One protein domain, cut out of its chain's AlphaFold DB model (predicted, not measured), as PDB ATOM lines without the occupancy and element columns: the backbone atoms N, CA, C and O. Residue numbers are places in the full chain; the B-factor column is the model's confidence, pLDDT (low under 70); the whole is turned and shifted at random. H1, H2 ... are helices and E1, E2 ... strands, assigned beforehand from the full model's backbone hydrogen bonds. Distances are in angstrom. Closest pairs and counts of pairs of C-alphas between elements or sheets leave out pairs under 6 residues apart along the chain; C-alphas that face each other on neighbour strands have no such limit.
ATOM      1  N   VAL A   8     -40.739  33.762   7.255       91.94
ATOM      2  CA  VAL A   8     -39.854  34.313   8.278       91.94
ATOM      3  C   VAL A   8     -40.665  34.451   9.554       91.94
ATOM      4  O   VAL A   8     -41.675  35.148   9.578       91.94
ATOM      5  N   CYS A   9     -40.228  33.778  10.614       92.50
ATOM      6  CA  CYS A   9     -40.955  33.749  11.876       92.50
ATOM      7  C   CYS A   9     -40.106  34.346  13.006       92.50
ATOM      8  O   CYS A   9     -38.895  34.104  13.045       92.50
ATOM      9  N   PRO A  10     -40.724  35.071  13.953       94.19
ATOM     10  CA  PRO A  10     -40.037  35.529  15.147       94.19
ATOM     11  C   PRO A  10     -39.910  34.398  16.177       94.19
ATOM     12  O   PRO A  10     -40.850  33.646  16.445       94.19
ATOM     13  N   GLY A  11     -38.736  34.309  16.785       93.38
ATOM     14  CA  GLY A  11     -38.428  33.520  17.968       93.38
ATOM     15  C   GLY A  11     -37.705  34.374  19.006       93.38
ATOM     16  O   GLY A  11     -37.340  35.522  18.749       93.38
ATOM     17  N   GLU A  12     -37.520  33.802  20.189       93.25
ATOM     18  CA  GLU A  12     -36.949  34.490  21.347       93.25
ATOM     19  C   GLU A  12     -35.948  33.584  22.069       93.25
ATOM     20  O   GLU A  12     -36.212  32.389  22.255       93.25
ATOM     21  N   ILE A  13     -34.794  34.146  22.437       92.06
ATOM     22  CA  ILE A  13     -33.726  33.466  23.184       92.06
ATOM     23  C   ILE A  13     -33.072  34.500  24.097       92.06
ATOM     24  O   ILE A  13     -32.643  35.525  23.587       92.06
ATOM     25  N   ASP A  14     -32.934  34.218  25.392       88.31
ATOM     26  CA  ASP A  14     -32.168  35.057  26.330       88.31
ATOM     27  C   ASP A  14     -32.487  36.571  26.189       88.31
ATOM     28  O   ASP A  14     -31.585  37.390  26.026       88.31
ATOM     29  N   ASP A  15     -33.782  36.922  26.154       86.56
ATOM     30  CA  ASP A  15     -34.343  38.276  25.932       86.56
ATOM     31  C   ASP A  15     -34.066  38.924  24.555       86.56
ATOM     32  O   ASP A  15     -34.563  40.009  24.244       86.56
ATOM     33  N   MET A  16     -33.350  38.227  23.673       91.06
ATOM     34  CA  MET A  16     -33.081  38.626  22.295       91.06
ATOM     35  C   MET A  16     -34.206  38.184  21.354       91.06
ATOM     36  O   MET A  16     -34.654  37.031  21.365       91.06
ATOM     37  N   GLY A  17     -34.613  39.086  20.461       93.06
ATOM     38  CA  GLY A  17     -35.496  38.755  19.348       93.06
ATOM     39  C   GLY A  17     -34.714  38.168  18.180       93.06
ATOM     40  O   GLY A  17     -33.680  38.698  17.782       93.06
ATOM     41  N   VAL A  18     -35.209  37.089  17.582       94.44
ATOM     42  CA  VAL A  18     -34.557  36.465  16.427       94.44
ATOM     43  C   VAL A  18     -35.577  36.184  15.343       94.44
ATOM     44  O   VAL A  18     -36.591  35.541  15.587       94.44
ATOM     45  N   LEU A  19     -35.290  36.615  14.121       94.69
ATOM     46  CA  LEU A  19     -36.002  36.133  12.949       94.69
ATOM     47  C   LEU A  19     -35.315  34.884  12.418       94.69
ATOM     48  O   LEU A  19     -34.093  34.853  12.257       94.69
ATOM     49  N   VAL A  20     -36.114  33.861  12.129       93.75
ATOM     50  CA  VAL A  20     -35.649  32.610  11.535       93.75
ATOM     51  C   VAL A  20     -36.394  32.299  10.257       93.75
ATOM     52  O   VAL A  20     -37.613  32.446  10.167       93.75
ATOM     53  N   GLY A  21     -35.639  31.822   9.274       92.06
ATOM     54  CA  GLY A  21     -36.197  31.345   8.026       92.06
ATOM     55  C   GLY A  21     -36.719  29.920   8.155       92.06
ATOM     56  O   GLY A  21     -35.996  29.015   8.575       92.06
ATOM     57  N   ILE A  22     -37.971  29.701   7.762       91.56
ATOM     58  CA  ILE A  22     -38.653  28.413   7.848       91.56
ATOM     59  C   ILE A  22     -38.957  27.898   6.439       91.56
ATOM     60  O   ILE A  22     -39.444  28.622   5.571       91.56
ATOM     61  N   CYS A  23     -38.670  26.617   6.199       90.88
ATOM     62  CA  CYS A  23     -38.963  25.967   4.923       90.88
ATOM     63  C   CYS A  23     -40.444  25.535   4.828       90.88
ATOM     64  O   CYS A  23     -41.084  25.321   5.866       90.88
ATOM     65  N   PRO A  24     -40.989  25.293   3.617       90.62
ATOM     66  CA  PRO A  24     -42.406  24.970   3.424       90.62
ATOM     67  C   PRO A  24     -42.886  23.780   4.264       90.62
ATOM     68  O   PRO A  24     -43.987  23.792   4.813       90.62
ATOM     69  N   ARG A  25     -42.034  22.755   4.413       90.56
ATOM     70  CA  ARG A  25     -42.342  21.559   5.210       90.56
ATOM     71  C   ARG A  25     -42.590  21.906   6.677       90.56
ATOM     72  O   ARG A  25     -43.515  21.382   7.293       90.56
ATOM     73  N   CYS A  26     -41.755  22.774   7.240       90.38
ATOM     74  CA  CYS A  26     -41.871  23.190   8.631       90.38
ATOM     75  C   CYS A  26     -43.067  24.128   8.833       90.38
ATOM     76  O   CYS A  26     -43.800  23.940   9.801       90.38
ATOM     77  N   VAL A  27     -43.343  25.036   7.887       90.62
ATOM     78  CA  VAL A  27     -44.560  25.873   7.894       90.62
ATOM     79  C   VAL A  27     -45.816  25.003   7.953       90.62
ATOM     80  O   VAL A  27     -46.675  25.183   8.817       90.62
ATOM     81  N   GLN A  28     -45.911  23.995   7.082       91.31
ATOM     82  CA  GLN A  28     -47.070  23.102   7.054       91.31
ATOM     83  C   GLN A  28     -47.227  22.309   8.360       91.31
ATOM     84  O   GLN A  28     -48.350  22.100   8.822       91.31
ATOM     85  N   ALA A  29     -46.115  21.895   8.974       90.38
ATOM     86  CA  ALA A  29     -46.135  21.236  10.273       90.38
ATOM     87  C   ALA A  29     -46.595  22.183  11.396       90.38
ATOM     88  O   ALA A  29     -47.349  21.758  12.267       90.38
ATOM     89  N   HIS A  30     -46.176  23.452  11.372       91.44
ATOM     90  CA  HIS A  30     -46.532  24.452  12.383       91.44
ATOM     91  C   HIS A  30     -48.019  24.804  12.380       91.44
ATOM     92  O   HIS A  30     -48.606  24.898  13.452       91.44
ATOM     93  N   ARG A  31     -48.657  24.888  11.203       89.19
ATOM     94  CA  ARG A  31     -50.097  25.201  11.070       89.19
ATOM     95  C   ARG A  31     -51.028  24.253  11.832       89.19
ATOM     96  O   ARG A  31     -52.180  24.592  12.071       89.19
ATOM     97  N   ARG A  32     -50.556  23.054  12.180       91.06
ATOM     98  CA  ARG A  32     -51.332  22.028  12.894       91.06
ATOM     99  C   ARG A  32     -51.091  22.029  14.404       91.06
ATOM    100  O   ARG A  32     -51.670  21.208  15.107       91.06
ATOM    101  N   LEU A  33     -50.193  22.880  14.898       91.25
ATOM    102  CA  LEU A  33     -49.800  22.900  16.301       91.25
ATOM    103  C   LEU A  33     -50.567  23.976  17.071       91.25
ATOM    104  O   LEU A  33     -50.805  25.059  16.539       91.25
ATOM    105  N   PRO A  34     -50.864  23.739  18.359       94.38
ATOM    106  CA  PRO A  34     -51.258  24.810  19.261       94.38
ATOM    107  C   PRO A  34     -50.184  25.902  19.306       94.38
ATOM    108  O   PRO A  34     -48.987  25.593  19.304       94.38
ATOM    109  N   HIS A  35     -50.608  27.161  19.428       89.62
ATOM    110  CA  HIS A  35     -49.723  28.331  19.406       89.62
ATOM    111  C   HIS A  35     -48.525  28.201  20.364       89.62
ATOM    112  O   HIS A  35     -47.382  28.397  19.961       89.62
ATOM    113  N   GLY A  36     -48.751  27.778  21.613       91.38
ATOM    114  CA  GLY A  36     -47.668  27.601  22.591       91.38
ATOM    115  C   GLY A  36     -46.633  26.542  22.187       91.38
ATOM    116  O   GLY A  36     -45.439  26.713  22.420       91.38
ATOM    117  N   THR A  37     -47.062  25.459  21.534       93.75
ATOM    118  CA  THR A  37     -46.159  24.412  21.030       93.75
ATOM    119  C   THR A  37     -45.380  24.892  19.813       93.75
ATOM    120  O   THR A  37     -44.186  24.617  19.702       93.75
ATOM    121  N   MET A  38     -46.040  25.631  18.916       93.94
ATOM    122  CA  MET A  38     -45.382  26.282  17.786       93.94
ATOM    123  C   MET A  38     -44.299  27.251  18.273       93.94
ATOM    124  O   MET A  38     -43.158  27.144  17.831       93.94
ATOM    125  N   GLN A  39     -44.614  28.123  19.237       92.56
ATOM    126  CA  GLN A  39     -43.659  29.097  19.769       92.56
ATOM    127  C   GLN A  39     -42.438  28.423  20.402       92.56
ATOM    128  O   GLN A  39     -41.310  28.819  20.130       92.56
ATOM    129  N   LYS A  40     -42.628  27.347  21.179       93.75
ATOM    130  CA  LYS A  40     -41.505  26.569  21.735       93.75
ATOM    131  C   LYS A  40     -40.583  26.021  20.642       93.75
ATOM    132  O   LYS A  40     -39.364  26.044  20.800       93.75
ATOM    133  N   ARG A  41     -41.145  25.547  19.524       93.69
ATOM    134  CA  ARG A  41     -40.353  25.080  18.373       93.69
ATOM    135  C   ARG A  41     -39.616  26.221  17.682       93.69
ATOM    136  O   ARG A  41     -38.461  26.038  17.315       93.69
ATOM    137  N   LEU A  42     -40.260  27.377  17.531       92.94
ATOM    138  CA  LEU A  42     -39.630  28.569  16.967       92.94
ATOM    139  C   LEU A  42     -38.481  29.067  17.844       92.94
ATOM    140  O   LEU A  42     -37.418  29.340  17.309       92.94
ATOM    141  N   ASN A  43     -38.631  29.088  19.170       94.31
ATOM    142  CA  ASN A  43     -37.551  29.476  20.084       94.31
ATOM    143  C   ASN A  43     -36.370  28.492  20.020       94.31
ATOM    144  O   ASN A  43     -35.214  28.905  20.010       94.31
ATOM    145  N   ALA A  44     -36.636  27.187  19.895       92.62
ATOM    146  CA  ALA A  44     -35.577  26.198  19.687       92.62
ATOM    147  C   ALA A  44     -34.858  26.387  18.337       92.62
ATOM    148  O   ALA A  44     -33.630  26.318  18.268       92.62
ATOM    149  N   ALA A  45     -35.610  26.658  17.264       91.06
ATOM    150  CA  ALA A  45     -35.049  26.949  15.947       91.06
ATOM    151  C   ALA A  45     -34.250  28.260  15.943       91.06
ATOM    152  O   ALA A  45     -33.169  28.307  15.363       91.06
ATOM    153  N   ALA A  46     -34.749  29.288  16.631       92.44
ATOM    154  CA  ALA A  46     -34.049  30.536  16.877       92.44
ATOM    155  C   ALA A  46     -32.734  30.274  17.601       92.44
ATOM    156  O   ALA A  46     -31.703  30.718  17.117       92.44
ATOM    157  N   SER A  47     -32.740  29.508  18.696       93.06
ATOM    158  CA  SER A  47     -31.521  29.180  19.447       93.06
ATOM    159  C   SER A  47     -30.456  28.528  18.573       93.06
ATOM    160  O   SER A  47     -29.286  28.903  18.627       93.06
ATOM    161  N   LEU A  48     -30.871  27.598  17.711       91.06
ATOM    162  CA  LEU A  48     -29.973  26.954  16.763       91.06
ATOM    163  C   LEU A  48     -29.443  27.938  15.711       91.06
ATOM    164  O   LEU A  48     -28.237  28.003  15.493       91.06
ATOM    165  N   ALA A  49     -30.329  28.695  15.062       89.31
ATOM    166  CA  ALA A  49     -29.967  29.602  13.977       89.31
ATOM    167  C   ALA A  49     -29.130  30.790  14.471       89.31
ATOM    168  O   ALA A  49     -28.157  31.171  13.831       89.31
ATOM    169  N   ALA A  50     -29.439  31.330  15.648       88.94
ATOM    170  CA  ALA A  50     -28.689  32.419  16.255       88.94
ATOM    171  C   ALA A  50     -27.269  32.010  16.661       88.94
ATOM    172  O   ALA A  50     -26.422  32.886  16.788       88.94
ATOM    173  N   ARG A  51     -26.992  30.717  16.851       88.69
ATOM    174  CA  ARG A  51     -25.649  30.184  17.139       88.69
ATOM    175  C   ARG A  51     -24.922  29.687  15.888       88.69
ATOM    176  O   ARG A  51     -23.788  29.234  15.990       88.69
ATOM    177  N   ASP A  52     -25.564  29.737  14.722       88.31
ATOM    178  CA  ASP A  52     -24.953  29.298  13.476       88.31
ATOM    179  C   ASP A  52     -24.016  30.370  12.918       88.31
ATOM    180  O   ASP A  52     -24.444  31.425  12.454       88.31
ATOM    181  N   GLU A  53     -22.723  30.074  12.945       86.25
ATOM    182  CA  GLU A  53     -21.676  30.915  12.359       86.25
ATOM    183  C   GLU A  53     -21.358  30.511  10.912       86.25
ATOM    184  O   GLU A  53     -20.654  31.224  10.203       86.25
ATOM    185  N   THR A  54     -21.893  29.376  10.446       88.12
ATOM    186  CA  THR A  54     -21.601  28.839   9.107       88.12
ATOM    187  C   THR A  54     -22.431  29.489   7.999       88.12
ATOM    188  O   THR A  54     -22.183  29.235   6.821       88.12
ATOM    189  N   GLY A  55     -23.427  30.310   8.356       82.75
ATOM    190  CA  GLY A  55     -24.349  30.947   7.408       82.75
ATOM    191  C   GLY A  55     -25.302  29.960   6.728       82.75
ATOM    192  O   GLY A  55     -25.868  30.251   5.675       82.75
ATOM    193  N   ARG A  56     -25.476  28.769   7.307       86.31
ATOM    194  CA  ARG A  56     -26.350  27.717   6.785       86.31
ATOM    195  C   ARG A  56     -27.822  28.067   6.963       86.31
ATOM    196  O   ARG A  56     -28.653  27.618   6.168       86.31
ATOM    197  N   PHE A  57     -28.156  28.807   8.016       87.75
ATOM    198  CA  PHE A  57     -29.517  29.251   8.291       87.75
ATOM    199  C   PHE A  57     -29.682  30.737   8.002       87.75
ATOM    200  O   PHE A  57     -28.820  31.554   8.315       87.75
ATOM    201  N   TRP A  58     -30.839  31.098   7.445       88.94
ATOM    202  CA  TRP A  58     -31.239  32.496   7.392       88.94
ATOM    203  C   TRP A  58     -31.676  32.929   8.793       88.94
ATOM    204  O   TRP A  58     -32.595  32.338   9.374       88.94
ATOM    205  N   THR A  59     -31.008  33.945   9.331       92.06
ATOM    206  CA  THR A  59     -31.312  34.511  10.641       92.06
ATOM    207  C   THR A  59     -31.007  36.001  10.680       92.06
ATOM    208  O   THR A  59     -30.058  36.462  10.047       92.06
ATOM    209  N   ALA A  60     -31.799  36.750  11.441       91.81
ATOM    210  CA  ALA A  60     -31.501  38.127  11.807       91.81
ATOM    211  C   ALA A  60     -31.743  38.309  13.308       91.81
ATOM    212  O   ALA A  60     -32.770  37.876  13.832       91.81
ATOM    213  N   ARG A  61     -30.778  38.920  13.998       92.94
ATOM    214  CA  ARG A  61     -30.812  39.145  15.448       92.94
ATOM    215  C   ARG A  61     -31.261  40.575  15.732       92.94
ATOM    216  O   ARG A  61     -30.824  41.500  15.053       92.94
ATOM    217  N   PHE A  62     -32.103  40.737  16.740       93.06
ATOM    218  CA  PHE A  62     -32.679  42.005  17.170       93.06
ATOM    219  C   PHE A  62     -32.402  42.207  18.658       93.06
ATOM    220  O   PHE A  62     -32.369  41.224  19.400       93.06
ATOM    221  N   PRO A  63     -32.225  43.459  19.110       89.06
ATOM    222  CA  PRO A  63     -31.922  43.751  20.509       89.06
ATOM    223  C   PRO A  63     -33.024  43.287  21.471       89.06
ATOM    224  O   PRO A  63     -32.717  42.975  22.614       89.06
ATOM    225  N   ASP A  64     -34.275  43.201  21.008       92.06
ATOM    226  CA  ASP A  64     -35.418  42.745  21.794       92.06
ATOM    227  C   ASP A  64     -36.438  41.958  20.945       92.06
ATOM    228  O   ASP A  64     -36.477  42.039  19.710       92.06
ATOM    229  N   ALA A  65     -37.289  41.185  21.624       89.94
ATOM    230  CA  ALA A  65     -38.329  40.370  20.996       89.94
ATOM    231  C   ALA A  65     -39.411  41.192  20.270       89.94
ATOM    232  O   ALA A  65     -39.990  40.718  19.289       89.94
ATOM    233  N   GLY A  66     -39.693  42.414  20.728       91.06
ATOM    234  CA  GLY A  66     -40.658  43.319  20.107       91.06
ATOM    235  C   GLY A  66     -40.198  43.768  18.724       91.06
ATOM    236  O   GLY A  66     -40.961  43.658  17.763       91.06
ATOM    237  N   ALA A  67     -38.933  44.168  18.596       91.12
ATOM    238  CA  ALA A  67     -38.322  44.543  17.326       91.12
ATOM    239  C   ALA A  67     -38.356  43.392  16.304       91.12
ATOM    240  O   ALA A  67     -38.726  43.604  15.149       91.12
ATOM    241  N   ALA A  68     -38.068  42.155  16.729       92.94
ATOM    242  CA  ALA A  68     -38.183  40.988  15.850       92.94
ATOM    243  C   ALA A  68     -39.635  40.731  15.410       92.94
ATOM    244  O   ALA A  68     -39.887  40.465  14.236       92.94
ATOM    245  N   ARG A  69     -40.615  40.833  16.318       92.12
ATOM    246  CA  ARG A  69     -42.040  40.664  15.971       92.12
ATOM    247  C   ARG A  69     -42.521  41.734  14.995       92.12
ATOM    248  O   ARG A  69     -43.225  41.408  14.043       92.12
ATOM    249  N   LEU A  70     -42.116  42.984  15.206       91.44
ATOM    250  CA  LEU A  70     -42.417  44.093  14.308       91.44
ATOM    251  C   LEU A  70     -41.816  43.858  12.917       91.44
ATOM    252  O   LEU A  70     -42.526  43.949  11.919       91.44
ATOM    253  N   ALA A  71     -40.539  43.482  12.850       91.31
ATOM    254  CA  ALA A  71     -39.876  43.178  11.588       91.31
ATOM    255  C   ALA A  71     -40.550  42.006  10.851       91.31
ATOM    256  O   ALA A  71     -40.799  42.103   9.650       91.31
ATOM    257  N   ALA A  72     -40.924  40.931  11.559       91.75
ATOM    258  CA  ALA A  72     -41.704  39.836  10.975       91.75
ATOM    259  C   ALA A  72     -43.047  40.325  10.415       91.75
ATOM    260  O   ALA A  72     -43.442  39.923   9.322       91.75
ATOM    261  N   HIS A  73     -43.743  41.202  11.146       90.62
ATOM    262  CA  HIS A  73     -45.024  41.744  10.711       90.62
ATOM    263  C   HIS A  73     -44.891  42.573   9.430       90.62
ATOM    264  O   HIS A  73     -45.632  42.322   8.483       90.62
ATOM    265  N   MET A  74     -43.922  43.493   9.378       91.38
ATOM    266  CA  MET A  74     -43.657  44.331   8.202       91.38
ATOM    267  C   MET A  74     -43.252  43.495   6.978       91.38
ATOM    268  O   MET A  74     -43.685  43.781   5.868       91.38
ATOM    269  N   LEU A  75     -42.472  42.424   7.169       88.81
ATOM    270  CA  LEU A  75     -42.114  41.500   6.086       88.81
ATOM    271  C   LEU A  75     -43.313  40.681   5.585       88.81
ATOM    272  O   LEU A  75     -43.399  40.389   4.394       88.81
ATOM    273  N   GLY A  76     -44.226  40.296   6.481       86.81
ATOM    274  CA  GLY A  76     -45.440  39.552   6.133       86.81
ATOM    275  C   GLY A  76     -46.550  40.410   5.519       86.81
ATOM    276  O   GLY A  76     -47.436  39.866   4.865       86.81
ATOM    277  N   HIS A  77     -46.501  41.729   5.718       89.81
ATOM    278  CA  HIS A  77     -47.510  42.689   5.261       89.81
ATOM    279  C   HIS A  77     -46.822  43.877   4.570       89.81
ATOM    280  O   HIS A  77     -46.791  44.983   5.112       89.81
ATOM    281  N   PRO A  78     -46.249  43.667   3.371       87.31
ATOM    282  CA  PRO A  78     -45.494  44.706   2.675       87.31
ATOM    283  C   PRO A  78     -46.345  45.941   2.349       87.31
ATOM    284  O   PRO A  78     -45.805  47.038   2.270       87.31
ATOM    285  N   ASP A  79     -47.664  45.780   2.226       92.31
ATOM    286  CA  ASP A  79     -48.591  46.874   1.930       92.31
ATOM    287  C   ASP A  79     -48.729  47.866   3.097       92.31
ATOM    288  O   ASP A  79     -48.918  49.056   2.871       92.31
ATOM    289  N   THR A  80     -48.606  47.400   4.347       90.00
ATOM    290  CA  THR A  80     -48.718  48.241   5.556       90.00
ATOM    291  C   THR A  80     -47.360  48.595   6.163       90.00
ATOM    292  O   THR A  80     -47.277  49.394   7.102       90.00
ATOM    293  N   ALA A  81     -46.275  48.021   5.638       88.12
ATOM    294  CA  ALA A  81     -44.922  48.284   6.108       88.12
ATOM    295  C   ALA A  81     -44.499  49.760   5.951       88.12
ATOM    296  O   ALA A  81     -43.940  50.292   6.912       88.12
ATOM    297  N   PRO A  82     -44.783  50.464   4.832       88.88
ATOM    298  CA  PRO A  82     -44.454  51.885   4.704       88.88
ATOM    299  C   PRO A  82     -45.154  52.745   5.760       88.88
ATOM    300  O   PRO A  82     -44.501  53.537   6.437       88.88
ATOM    301  N   ASP A  83     -46.455  52.534   5.968       90.56
ATOM    302  CA  ASP A  83     -47.240  53.277   6.962       90.56
ATOM    303  C   ASP A  83     -46.730  53.019   8.383       90.56
ATOM    304  O   ASP A  83     -46.607  53.941   9.193       90.56
ATOM    305  N   THR A  84     -46.364  51.769   8.671       87.88
ATOM    306  CA  THR A  84     -45.763  51.380   9.952       87.88
ATOM    307  C   THR A  84     -44.413  52.068  10.164       87.88
ATOM    308  O   THR A  84     -44.166  52.601  11.242       87.88
ATOM    309  N   ALA A  85     -43.551  52.109   9.142       87.31
ATOM    310  CA  ALA A  85     -42.258  52.787   9.218       87.31
ATOM    311  C   ALA A  85     -42.426  54.292   9.488       87.31
ATOM    312  O   ALA A  85     -41.773  54.836  10.380       87.31
ATOM    313  N   VAL A  86     -43.365  54.942   8.792       90.94
ATOM    314  CA  VAL A  86     -43.699  56.357   9.006       90.94
ATOM    315  C   VAL A  86     -44.219  56.600  10.426       90.94
ATOM    316  O   VAL A  86     -43.775  57.543  11.080       90.94
ATOM    317  N   ALA A  87     -45.115  55.748  10.934       89.25
ATOM    318  CA  ALA A  87     -45.658  55.862  12.291       89.25
ATOM    319  C   ALA A  87     -44.583  55.714  13.384       89.25
ATOM    320  O   ALA A  87     -44.692  56.323  14.447       89.25
ATOM    321  N   LEU A  88     -43.528  54.946  13.109       87.12
ATOM    322  CA  LEU A  88     -42.355  54.792  13.977       87.12
ATOM    323  C   LEU A  88     -41.325  55.921  13.815       87.12
ATOM    324  O   LEU A  88     -40.321  55.944  14.527       87.12
ATOM    325  N   GLY A  89     -41.560  56.863  12.897       88.88
ATOM    326  CA  GLY A  89     -40.662  57.983  12.624       88.88
ATOM    327  C   GLY A  89     -39.439  57.614  11.784       88.88
ATOM    328  O   GLY A  89     -38.476  58.381  11.752       88.88
TER     329      GLY A  89
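AT A GLANCE: This is residues 8 to 89 of the 91 residues of an uncharacterized protein of Thauera sp (UniProt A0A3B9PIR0). A small antiparallel sheet of three strands is the middle layer of the model, with H2 crossing one face and H3 running along the strands on the other. H1 only grazes the sheet, near the start of H2, and H4 lies beyond H3, at the far side of H3 from the sheet. The printed part has 82 residues, with four named helices and three named strands in the order E1, E2, H1, H2, E3, H3, H4; the sheet's order is E1, E2, E3, and the class is mixed, helices and strands. The whole is compact, with a radius of gyration of the C-alphas of 13.2 A and spans of 33 by 29 by 22 A.

HOW THE PARTS SIT: E1, residues 8 to 13, and E2, residues 16 to 22, form a hairpin, antiparallel at 144 degrees, with N 11 and O 18 within hydrogen-bond range at 2.7 A. H1, residues 24 to 30, only just grazes the sheet, with its residues 27 to 30. H2, residues 35 to 50, is close to H1 but not clearly touching it; their closest C-alphas are those of His 30 and Met 38, 5.8 A apart. H2 is on the sheet at a height of 4.7 A, over E1 and, only just, E2, with 3 of its C-alphas falling on E2. It runs across the strands, at 89 degrees to E1 on the local plane; the closest C-alphas of the two are those of Gly 11 and Asn 43, 4.6 A apart. E3, residues 59 to 62, is antiparallel to E2 at 159 degrees, with N 19 and O 60 within hydrogen-bond range at 2.8 A. H3, residues 65 to 76, is on the opposite face from H2, which gives three layers, helices on both faces of a sheet. Its height is 7.9 A, and it runs along the strands, at 15 degrees to E2 on the local plane. H4, residues 81 to 87, is not on the sheet; it and H3 touch only at the corner, through residues 73 to 75 of H3, with the closest C-alphas, of Met 74 and Ala 81, 4.6 A apart. In H1, H2, H3 and H4 every O i to N i+4 pair is within hydrogen-bond range.

IN THESE COORDINATES: E1 begins at C-alpha 8, (-39.854, 34.313, 8.278), and is 16.1 A long; E2 is 18.5 A. H1 is 9.9 A long. H2, the longest helix, measures 21.7 A from C-alpha 35 at (-49.723, 28.331, 19.406). E3 is 10.0 A, H3 16.5 A and H4 9.8 A long, ending at C-alpha 87, (-45.658, 55.862, 12.291).

THE WHOLE: The two C-alphas farthest apart, those of Arg 32 and Gly 89, are 37.5 A apart. The printed part has no cut and no long link; H2 to E3 is short, the others tight. The mean pLDDT of the printed part is 90.8, and no printed residue is under 70.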